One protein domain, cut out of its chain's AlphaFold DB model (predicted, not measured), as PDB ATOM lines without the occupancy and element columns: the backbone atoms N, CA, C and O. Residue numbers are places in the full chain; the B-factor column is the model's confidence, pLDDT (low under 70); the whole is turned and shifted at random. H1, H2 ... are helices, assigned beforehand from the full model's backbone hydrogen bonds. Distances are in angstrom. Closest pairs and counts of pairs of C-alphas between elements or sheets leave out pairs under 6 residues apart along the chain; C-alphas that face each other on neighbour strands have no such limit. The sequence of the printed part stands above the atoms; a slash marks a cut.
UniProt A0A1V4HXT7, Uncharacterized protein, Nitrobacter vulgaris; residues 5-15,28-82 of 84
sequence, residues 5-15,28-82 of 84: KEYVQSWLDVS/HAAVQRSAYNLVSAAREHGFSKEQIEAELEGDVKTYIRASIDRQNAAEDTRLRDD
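AT A GLANCE: This is residues 5 to 15 and 28 to 82 of the 84 residues of an uncharacterized protein of Nitrobacter vulgaris (UniProt A0A1V4HXT7). A small head of crossed helices, made by H1, H2, H3 and the first turns of H4, has one long arm sticking out from it, residues 72 to 82, of which 72 to 81 belong to H4. In the head, H1 and the start of H4 both cross H2 steeply on its way, and the short H3 turns the corner after H2. The printed part has 66 residues with four named helices, H1 to H4 in order, and no named strand; the class is all helix. It is only just compact, close to loose, with a radius of gyration of the C-alphas of 13.0 A, and elongated, spanning 42 by 23 by 19 A.

IN THESE COORDINATES: H1 is residues 5 to 15, 15.1 A long, beginning at C-alpha 5 (153.179, 85.011, 201.791). H2 is residues 28 to 44, 24.8 A, beginning at C-alpha 28 (159.037, 63.385, 201.736). H3 is residues 49 to 55, 10.0 A. H4 is residues 60 to 81, 31.6 A, ending at C-alpha 81 (134.338, 64.049, 188.024).

HOW THE PARTS SIT: H2 is the hub. H1 touches it, closest at the C-alphas of Val 8 and Leu 38, 7.2 A, at a steep tilt of 53 degrees, opposite ways. H2 and H3 touch only at the corner, and only just, with 3 pairs of C-alphas within 8 A, closest at Val 39 and Lys 49, 6.0 A. H4, with residues 60 to 65 alone, touches H2, closest at the C-alphas of Ala 35 and Lys 61, 5.7 A, at a steep tilt of 60 degrees, opposite ways. H1 and H3 only just touch, with 3 pairs of C-alphas within 8 A, closest at Lys 5 and Glu 55, 5.9 A. In H1, H2, H3 and H4 every O i to N i+4 pair is within hydrogen-bond range.

THE WHOLE: The C-alphas of Gly 46 and Asp 82, the two farthest apart, are 42.3 A apart. Residues 16 to 27 are not printed, and C-alphas 15 and 28 are 15.4 A apart across this cut. The links H2 to H3 and H3 to H4 are tight. The mean pLDDT of the printed part is 80.5; residues 15, 28, 75 to 76, 78 to 79 and 82 are under 70.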
ATOM      1  N   LYS A   5     154.302  85.929 201.998       80.94
ATOM      2  CA  LYS A   5     153.179  85.011 201.791       80.94
ATOM      3  C   LYS A   5     152.757  84.901 200.325       80.94
ATOM      4  O   LYS A   5     152.640  83.790 199.817       80.94
ATOM      5  N   GLU A   6     152.569  86.030 199.641       84.69
ATOM      6  CA  GLU A   6     152.234  86.047 198.209       84.69
ATOM      7  C   GLU A   6     153.355  85.436 197.360       84.69
ATOM      8  O   GLU A   6     153.081  84.721 196.399       84.69
ATOM      9  N   TYR A   7     154.618  85.667 197.734       85.69
ATOM     10  CA  TYR A   7     155.763  85.054 197.065       85.69
ATOM     11  C   TYR A   7     155.750  83.530 197.216       85.69
ATOM     12  O   TYR A   7     155.893  82.817 196.227       85.69
ATOM     13  N   VAL A   8     155.535  83.028 198.436       82.38
ATOM     14  CA  VAL A   8     155.451  81.586 198.704       82.38
ATOM     15  C   VAL A   8     154.308  80.939 197.931       82.38
ATOM     16  O   VAL A   8     154.511  79.878 197.346       82.38
ATOM     17  N   GLN A   9     153.134  81.571 197.898       82.50
ATOM     18  CA  GLN A   9     151.990  81.066 197.135       82.50
ATOM     19  C   GLN A   9     152.298  81.009 195.639       82.50
ATOM     20  O   GLN A   9     152.180  79.947 195.039       82.50
ATOM     21  N   SER A  10     152.791  82.108 195.061       84.69
ATOM     22  CA  SER A  10     153.150  82.148 193.641       84.69
ATOM     23  C   SER A  10     154.249  81.146 193.284       84.69
ATOM     24  O   SER A  10     154.211  80.562 192.205       84.69
ATOM     25  N   TRP A  11     155.232  80.941 194.165       84.69
ATOM     26  CA  TRP A  11     156.287  79.956 193.949       84.69
ATOM     27  C   TRP A  11     155.737  78.529 193.978       84.69
ATOM     28  O   TRP A  11     156.164  77.698 193.176       84.69
ATOM     29  N   LEU A  12     154.797  78.240 194.885       78.94
ATOM     30  CA  LEU A  12     154.183  76.920 195.005       78.94
ATOM     31  C   LEU A  12     153.304  76.582 193.809       78.94
ATOM     32  O   LEU A  12     153.437  75.475 193.301       78.94
ATOM     33  N   ASP A  13     152.491  77.524 193.332       77.94
ATOM     34  CA  ASP A  13     151.661  77.315 192.139       77.94
ATOM     35  C   ASP A  13     152.538  76.930 190.934       77.94
ATOM     36  O   ASP A  13     152.302  75.917 190.286       77.94
ATOM     37  N   VAL A  14     153.643  77.653 190.714       75.44
ATOM     38  CA  VAL A  14     154.584  77.348 189.620       75.44
ATOM     39  C   VAL A  14     155.341  76.036 189.845       75.44
ATOM     40  O   VAL A  14     155.624  75.307 188.898       75.44
ATOM     41  N   SER A  15     155.728  75.733 191.085       69.38
ATOM     42  CA  SER A  15     156.544  74.546 191.374       69.38
ATOM     43  C   SER A  15     155.739  73.254 191.308       69.38
ATOM     44  O   SER A  15     156.297  72.221 190.948       69.38
ATOM     45  N   HIS A  28     158.462  62.541 200.684       65.38
ATOM     46  CA  HIS A  28     159.037  63.385 201.736       65.38
ATOM     47  C   HIS A  28     160.321  64.117 201.277       65.38
ATOM     48  O   HIS A  28     160.591  65.247 201.690       65.38
ATOM     49  N   ALA A  29     161.094  63.498 200.377       70.62
ATOM     50  CA  ALA A  29     162.272  64.098 199.755       70.62
ATOM     51  C   ALA A  29     161.934  65.280 198.826       70.62
ATOM     52  O   ALA A  29     162.669  66.271 198.825       70.62
ATOM     53  N   ALA A  30     160.820  65.211 198.089       72.62
ATOM     54  CA  ALA A  30     160.343  66.296 197.233       72.62
ATOM     55  C   ALA A  30     159.938  67.508 198.079       72.62
ATOM     56  O   ALA A  30     160.444  68.605 197.860       72.62
ATOM     57  N   VAL A  31     159.162  67.298 199.150       76.19
ATOM     58  CA  VAL A  31     158.767  68.375 200.082       76.19
ATOM     59  C   VAL A  31     159.992  69.064 200.690       76.19
ATOM     60  O   VAL A  31     160.052  70.292 200.774       76.19
ATOM     61  N   GLN A  32     160.999  68.290 201.100       79.25
ATOM     62  CA  GLN A  32     162.221  68.846 201.675       79.25
ATOM     63  C   GLN A  32     163.042  69.643 200.652       79.25
ATOM     64  O   GLN A  32     163.587  70.695 201.000       79.25
ATOM     65  N   ARG A  33     163.113  69.172 199.403       81.88
ATOM     66  CA  ARG A  33     163.774  69.884 198.303       81.88
ATOM     67  C   ARG A  33     163.035  71.175 197.955       81.88
ATOM     68  O   ARG A  33     163.680  72.214 197.850       81.88
ATOM     69  N   SER A  34     161.709  71.138 197.868       80.94
ATOM     70  CA  SER A  34     160.884  72.316 197.590       80.94
ATOM     71  C   SER A  34     161.002  73.360 198.695       80.94
ATOM     72  O   SER A  34     161.210  74.532 198.404       80.94
ATOM     73  N   ALA A  35     161.006  72.945 199.965       83.19
ATOM     74  CA  ALA A  35     161.247  73.858 201.083       83.19
ATOM     75  C   ALA A  35     162.635  74.513 201.026       83.19
ATOM     76  O   ALA A  35     162.767  75.705 201.300       83.19
ATOM     77  N   TYR A  36     163.675  73.756 200.661       85.94
ATOM     78  CA  TYR A  36     165.017  74.312 200.487       85.94
ATOM     79  C   TYR A  36     165.070  75.324 199.335       85.94
ATOM     80  O   TYR A  36     165.577  76.431 199.518       85.94
ATOM     81  N   ASN A  37     164.506  74.969 198.179       86.06
ATOM     82  CA  ASN A  37     164.483  75.829 196.996       86.06
ATOM     83  C   ASN A  37     163.695  77.117 197.250       86.06
ATOM     84  O   ASN A  37     164.179  78.194 196.918       86.06
ATOM     85  N   LEU A  38     162.536  77.019 197.906       85.44
ATOM     86  CA  LEU A  38     161.717  78.168 198.277       85.44
ATOM     87  C   LEU A  38     162.468  79.123 199.208       85.44
ATOM     88  O   LEU A  38     162.496  80.322 198.955       85.44
ATOM     89  N   VAL A  39     163.123  78.613 200.255       87.56
ATOM     90  CA  VAL A  39     163.912  79.462 201.166       87.56
ATOM     91  C   VAL A  39     165.110  80.086 200.445       87.56
ATOM     92  O   VAL A  39     165.446  81.238 200.714       87.56
ATOM     93  N   SER A  40     165.754  79.356 199.531       88.56
ATOM     94  CA  SER A  40     166.858  79.890 198.728       88.56
ATOM     95  C   SER A  40     166.389  81.022 197.811       88.56
ATOM     96  O   SER A  40     166.977  82.099 197.824       88.56
ATOM     97  N   ALA A  41     165.296  80.813 197.080       86.50
ATOM     98  CA  ALA A  41     164.742  81.802 196.162       86.50
ATOM     99  C   ALA A  41     164.187  83.022 196.921       86.50
ATOM    100  O   ALA A  41     164.455  84.167 196.568       86.50
ATOM    101  N   ALA A  42     163.514  82.805 198.051       86.25
ATOM    102  CA  ALA A  42     163.023  83.894 198.887       86.25
ATOM    103  C   ALA A  42     164.164  84.747 199.476       86.25
ATOM    104  O   ALA A  42     164.025  85.966 199.579       86.25
ATOM    105  N   ARG A  43     165.319  84.139 199.786       88.25
ATOM    106  CA  ARG A  43     166.529  84.873 200.195       88.25
ATOM    107  C   ARG A  43     167.076  85.771 199.093       88.25
ATOM    108  O   ARG A  43     167.506  86.880 199.401       88.25
ATOM    109  N   GLU A  44     167.034  85.340 197.835       87.88
ATOM    110  CA  GLU A  44     167.410  86.182 196.686       87.88
ATOM    111  C   GLU A  44     166.476  87.395 196.538       87.88
ATOM    112  O   GLU A  44     166.911  88.469 196.124       87.88
ATOM    113  N   HIS A  45     165.220  87.255 196.968       82.69
ATOM    114  CA  HIS A  45     164.239  88.340 197.048       82.69
ATOM    115  C   HIS A  45     164.325  89.185 198.334       82.69
ATOM    116  O   HIS A  45     163.563  90.138 198.491       82.69
ATOM    117  N   GLY A  46     165.264  88.880 199.236       88.69
ATOM    118  CA  GLY A  46     165.491  89.634 200.472       88.69
ATOM    119  C   GLY A  46     164.641  89.192 201.666       88.69
ATOM    120  O   GLY A  46     164.624  89.894 202.677       88.69
ATOM    121  N   PHE A  47     163.963  88.046 201.583       89.44
ATOM    122  CA  PHE A  47     163.195  87.482 202.691       89.44
ATOM    123  C   PHE A  47     164.010  86.440 203.459       89.44
ATOM    124  O   PHE A  47     164.615  85.532 202.880       89.44
ATOM    125  N   SER A  48     164.018  86.547 204.788       88.88
ATOM    126  CA  SER A  48     164.584  85.509 205.646       88.88
ATOM    127  C   SER A  48     163.600  84.356 205.832       88.88
ATOM    128  O   SER A  48     162.387  84.513 205.695       88.88
ATOM    129  N   LYS A  49     164.127  83.182 206.196       86.81
ATOM    130  CA  LYS A  49     163.294  82.028 206.535       86.81
ATOM    131  C   LYS A  49     162.325  82.376 207.674       86.81
ATOM    132  O   LYS A  49     161.151  82.047 207.579       86.81
ATOM    133  N   GLU A  50     162.796  83.082 208.702       88.62
ATOM    134  CA  GLU A  50     161.970  83.469 209.850       88.62
ATOM    135  C   GLU A  50     160.860  84.454 209.464       88.62
ATOM    136  O   GLU A  50     159.754  84.351 209.982       88.62
ATOM    137  N   GLN A  51     161.120  85.389 208.541       87.69
ATOM    138  CA  GLN A  51     160.087  86.302 208.034       87.69
ATOM    139  C   GLN A  51     159.002  85.552 207.265       87.69
ATOM    140  O   GLN A  51     157.822  85.852 207.409       87.69
ATOM    141  N   ILE A  52     159.400  84.556 206.472       86.06
ATOM    142  CA  ILE A  52     158.459  83.699 205.754       86.06
ATOM    143  C   ILE A  52     157.631  82.884 206.751       86.06
ATOM    144  O   ILE A  52     156.412  82.877 206.658       86.06
ATOM    145  N   GLU A  53     158.263  82.237 207.732       89.06
ATOM    146  CA  GLU A  53     157.559  81.441 208.750       89.06
ATOM    147  C   GLU A  53     156.620  82.289 209.617       89.06
ATOM    148  O   GLU A  53     155.528  81.838 209.963       89.06
ATOM    149  N   ALA A  54     157.002  83.532 209.922       88.31
ATOM    150  CA  ALA A  54     156.145  84.479 210.628       88.31
ATOM    151  C   ALA A  54     154.894  84.848 209.811       88.31
ATOM    152  O   ALA A  54     153.796  84.861 210.359       88.31
ATOM    153  N   GLU A  55     155.041  85.092 208.506       87.12
ATOM    154  CA  GLU A  55     153.929  85.418 207.595       87.12
ATOM    155  C   GLU A  55     153.031  84.216 207.268       87.12
ATOM    156  O   GLU A  55     151.838  84.361 206.987       87.12
ATOM    157  N   LEU A  56     153.600  83.010 207.287       83.81
ATOM    158  CA  LEU A  56     152.860  81.762 207.110       83.81
ATOM    159  C   LEU A  56     152.194  81.275 208.403       83.81
ATOM    160  O   LEU A  56     151.452  80.295 208.349       83.81
ATOM    161  N   GLU A  57     152.454  81.935 209.538       86.69
ATOM    162  CA  GLU A  57     152.022  81.512 210.876       86.69
ATOM    163  C   GLU A  57     152.423  80.051 211.186       86.69
ATOM    164  O   GLU A  57     151.684  79.302 211.828       86.69
ATOM    165  N   GLY A  58     153.599  79.613 210.716       86.00
ATOM    166  CA  GLY A  58     154.038  78.221 210.854       86.00
ATOM    167  C   GLY A  58     155.299  77.849 210.069       86.00
ATOM    168  O   GLY A  58     155.912  78.672 209.395       86.00
ATOM    169  N   ASP A  59     155.694  76.575 210.161       87.00
ATOM    170  CA  ASP A  59     156.862  76.038 209.449       87.00
ATOM    171  C   ASP A  59     156.594  75.915 207.939       87.00
ATOM    172  O   ASP A  59     155.560  75.396 207.499       87.00
ATOM    173  N   VAL A  60     157.576  76.343 207.141       83.19
ATOM    174  CA  VAL A  60     157.513  76.332 205.672       83.19
ATOM    175  C   VAL A  60     157.207  74.941 205.110       83.19
ATOM    176  O   VAL A  60     156.420  74.823 204.174       83.19
ATOM    177  N   LYS A  61     157.785  73.868 205.662       83.12
ATOM    178  CA  LYS A  61     157.546  72.505 205.157       83.12
ATOM    179  C   LYS A  61     156.108  72.078 205.405       83.12
ATOM    180  O   LYS A  61     155.510  71.466 204.525       83.12
ATOM    181  N   THR A  62     155.556  72.414 206.570       84.06
ATOM    182  CA  THR A  62     154.148  72.144 206.899       84.06
ATOM    183  C   THR A  62     153.223  72.860 205.924       84.06
ATOM    184  O   THR A  62     152.288  72.250 205.407       84.06
ATOM    185  N   TYR A  63     153.515  74.125 205.613       83.81
ATOM    186  CA  TYR A  63     152.734  74.896 204.649       83.81
ATOM    187  C   TYR A  63     152.794  74.291 203.239       83.81
ATOM    188  O   TYR A  63     151.756  74.080 202.613       83.81
ATOM    189  N   ILE A  64     153.996  73.950 202.762       79.62
ATOM    190  CA  ILE A  64     154.204  73.316 201.451       79.62
ATOM    191  C   ILE A  64     153.467  71.978 201.381       79.62
ATOM    192  O   ILE A  64     152.742  71.730 200.420       79.62
ATOM    193  N   ARG A  65     153.589  71.140 202.418       81.44
ATOM    194  CA  ARG A  65     152.894  69.849 202.489       81.44
ATOM    195  C   ARG A  65     151.379  70.025 202.410       81.44
ATOM    196  O   ARG A  65     150.745  69.378 201.588       81.44
ATOM    197  N   ALA A  66     150.817  70.940 203.197       82.25
ATOM    198  CA  ALA A  66     149.387  71.231 203.178       82.25
ATOM    199  C   ALA A  66     148.915  71.848 201.848       82.25
ATOM    200  O   ALA A  66     147.753  71.698 201.476       82.25
ATOM    201  N   SER A  67     149.779  72.576 201.134       78.88
ATOM    202  CA  SER A  67     149.464  73.089 199.797       78.88
ATOM    203  C   SER A  67     149.393  71.960 198.774       78.88
ATOM    204  O   SER A  67     148.387  71.854 198.078       78.88
ATOM    205  N   ILE A  68     150.396  71.080 198.768       75.25
ATOM    206  CA  ILE A  68     150.440  69.893 197.907       75.25
ATOM    207  C   ILE A  68     149.241  68.982 198.187       75.25
ATOM    208  O   ILE A  68     148.531  68.613 197.263       75.25
ATOM    209  N   ASP A  69     148.953  68.671 199.455       77.19
ATOM    210  CA  ASP A  69     147.828  67.797 199.810       77.19
ATOM    211  C   ASP A  69     146.474  68.403 199.366       77.19
ATOM    212  O   ASP A  69     145.593  67.680 198.903       77.19
ATOM    213  N   ARG A  70     146.300  69.735 199.456       77.88
ATOM    214  CA  ARG A  70     145.091  70.425 198.962       77.88
ATOM    215  C   ARG A  70     144.964  70.382 197.440       77.88
ATOM    216  O   ARG A  70     143.851  70.221 196.946       77.88
ATOM    217  N   GLN A  71     146.067  70.554 196.720       70.38
ATOM    218  CA  GLN A  71     146.080  70.530 195.258       70.38
ATOM    219  C   GLN A  71     145.870  69.105 194.733       70.38
ATOM    220  O   GLN A  71     144.988  68.905 193.906       70.38
ATOM    221  N   ASN A  72     146.527  68.104 195.330       70.88
ATOM    222  CA  ASN A  72     146.273  66.689 195.045       70.88
ATOM    223  C   ASN A  72     144.798  66.322 195.269       70.88
ATOM    224  O   ASN A  72     144.194  65.671 194.429       70.88
ATOM    225  N   ALA A  73     144.179  66.783 196.364       74.44
ATOM    226  CA  ALA A  73     142.756  66.535 196.609       74.44
ATOM    227  C   ALA A  73     141.836  67.209 195.568       74.44
ATOM    228  O   ALA A  73     140.774  66.671 195.236       74.44
ATOM    229  N   ALA A  74     142.219  68.385 195.061       72.88
ATOM    230  CA  ALA A  74     141.492  69.063 193.991       72.88
ATOM    231  C   ALA A  74     141.625  68.310 192.656       72.88
ATOM    232  O   ALA A  74     140.624  68.128 191.964       72.88
ATOM    233  N   GLU A  75     142.822  67.815 192.341       69.06
ATOM    234  CA  GLU A  75     143.085  67.034 191.131       69.06
ATOM    235  C   GLU A  75     142.418  65.651 191.179       69.06
ATOM    236  O   GLU A  75     141.755  65.261 190.221       69.06
ATOM    237  N   ASP A  76     142.454  64.959 192.321       69.19
ATOM    238  CA  ASP A  76     141.699  63.718 192.549       69.19
ATOM    239  C   ASP A  76     140.194  63.933 192.323       69.19
ATOM    240  O   ASP A  76     139.509  63.087 191.742       69.19
ATOM    241  N   THR A  77     139.666  65.082 192.760       72.38
ATOM    242  CA  THR A  77     138.263  65.448 192.522       72.38
ATOM    243  C   THR A  77     138.003  65.683 191.032       72.38
ATOM    244  O   THR A  77     137.014  65.168 190.508       72.38
ATOM    245  N   ARG A  78     138.899  66.392 190.330       69.50
ATOM    246  CA  ARG A  78     138.803  66.635 188.881       69.50
ATOM    247  C   ARG A  78     138.828  65.329 188.085       69.50
ATOM    248  O   ARG A  78     137.966  65.133 187.237       69.50
ATOM    249  N   LEU A  79     139.766  64.430 188.380       66.88
ATOM    250  CA  LEU A  79     139.900  63.125 187.721       66.88
ATOM    251  C   LEU A  79     138.701  62.210 187.985       66.88
ATOM    252  O   LEU A  79     138.333  61.408 187.129       66.88
ATOM    253  N   ARG A  80     138.082  62.319 189.165       70.44
ATOM    254  CA  ARG A  80     136.868  61.566 189.493       70.44
ATOM    255  C   ARG A  80     135.641  62.090 188.747       70.44
ATOM    256  O   ARG A  80     134.804  61.286 188.341       70.44
ATOM    257  N   ASP A  81     135.513  63.408 188.620       72.00
ATOM    258  CA  ASP A  81     134.338  64.049 188.024       72.00
ATOM    259  C   ASP A  81     134.446  64.161 186.480       72.00
ATOM    260  O   ASP A  81     133.415  64.232 185.810       72.00
ATOM    261  N   ASP A  82     135.659  64.098 185.910       61.66
ATOM    262  CA  ASP A  82     135.941  64.027 184.464       61.66
ATOM    263  C   ASP A  82     137.061  63.000 184.156       61.66
ATOM    264  O   ASP A  82     138.210  63.371 183.877       61.66
TER     265      ASP A  82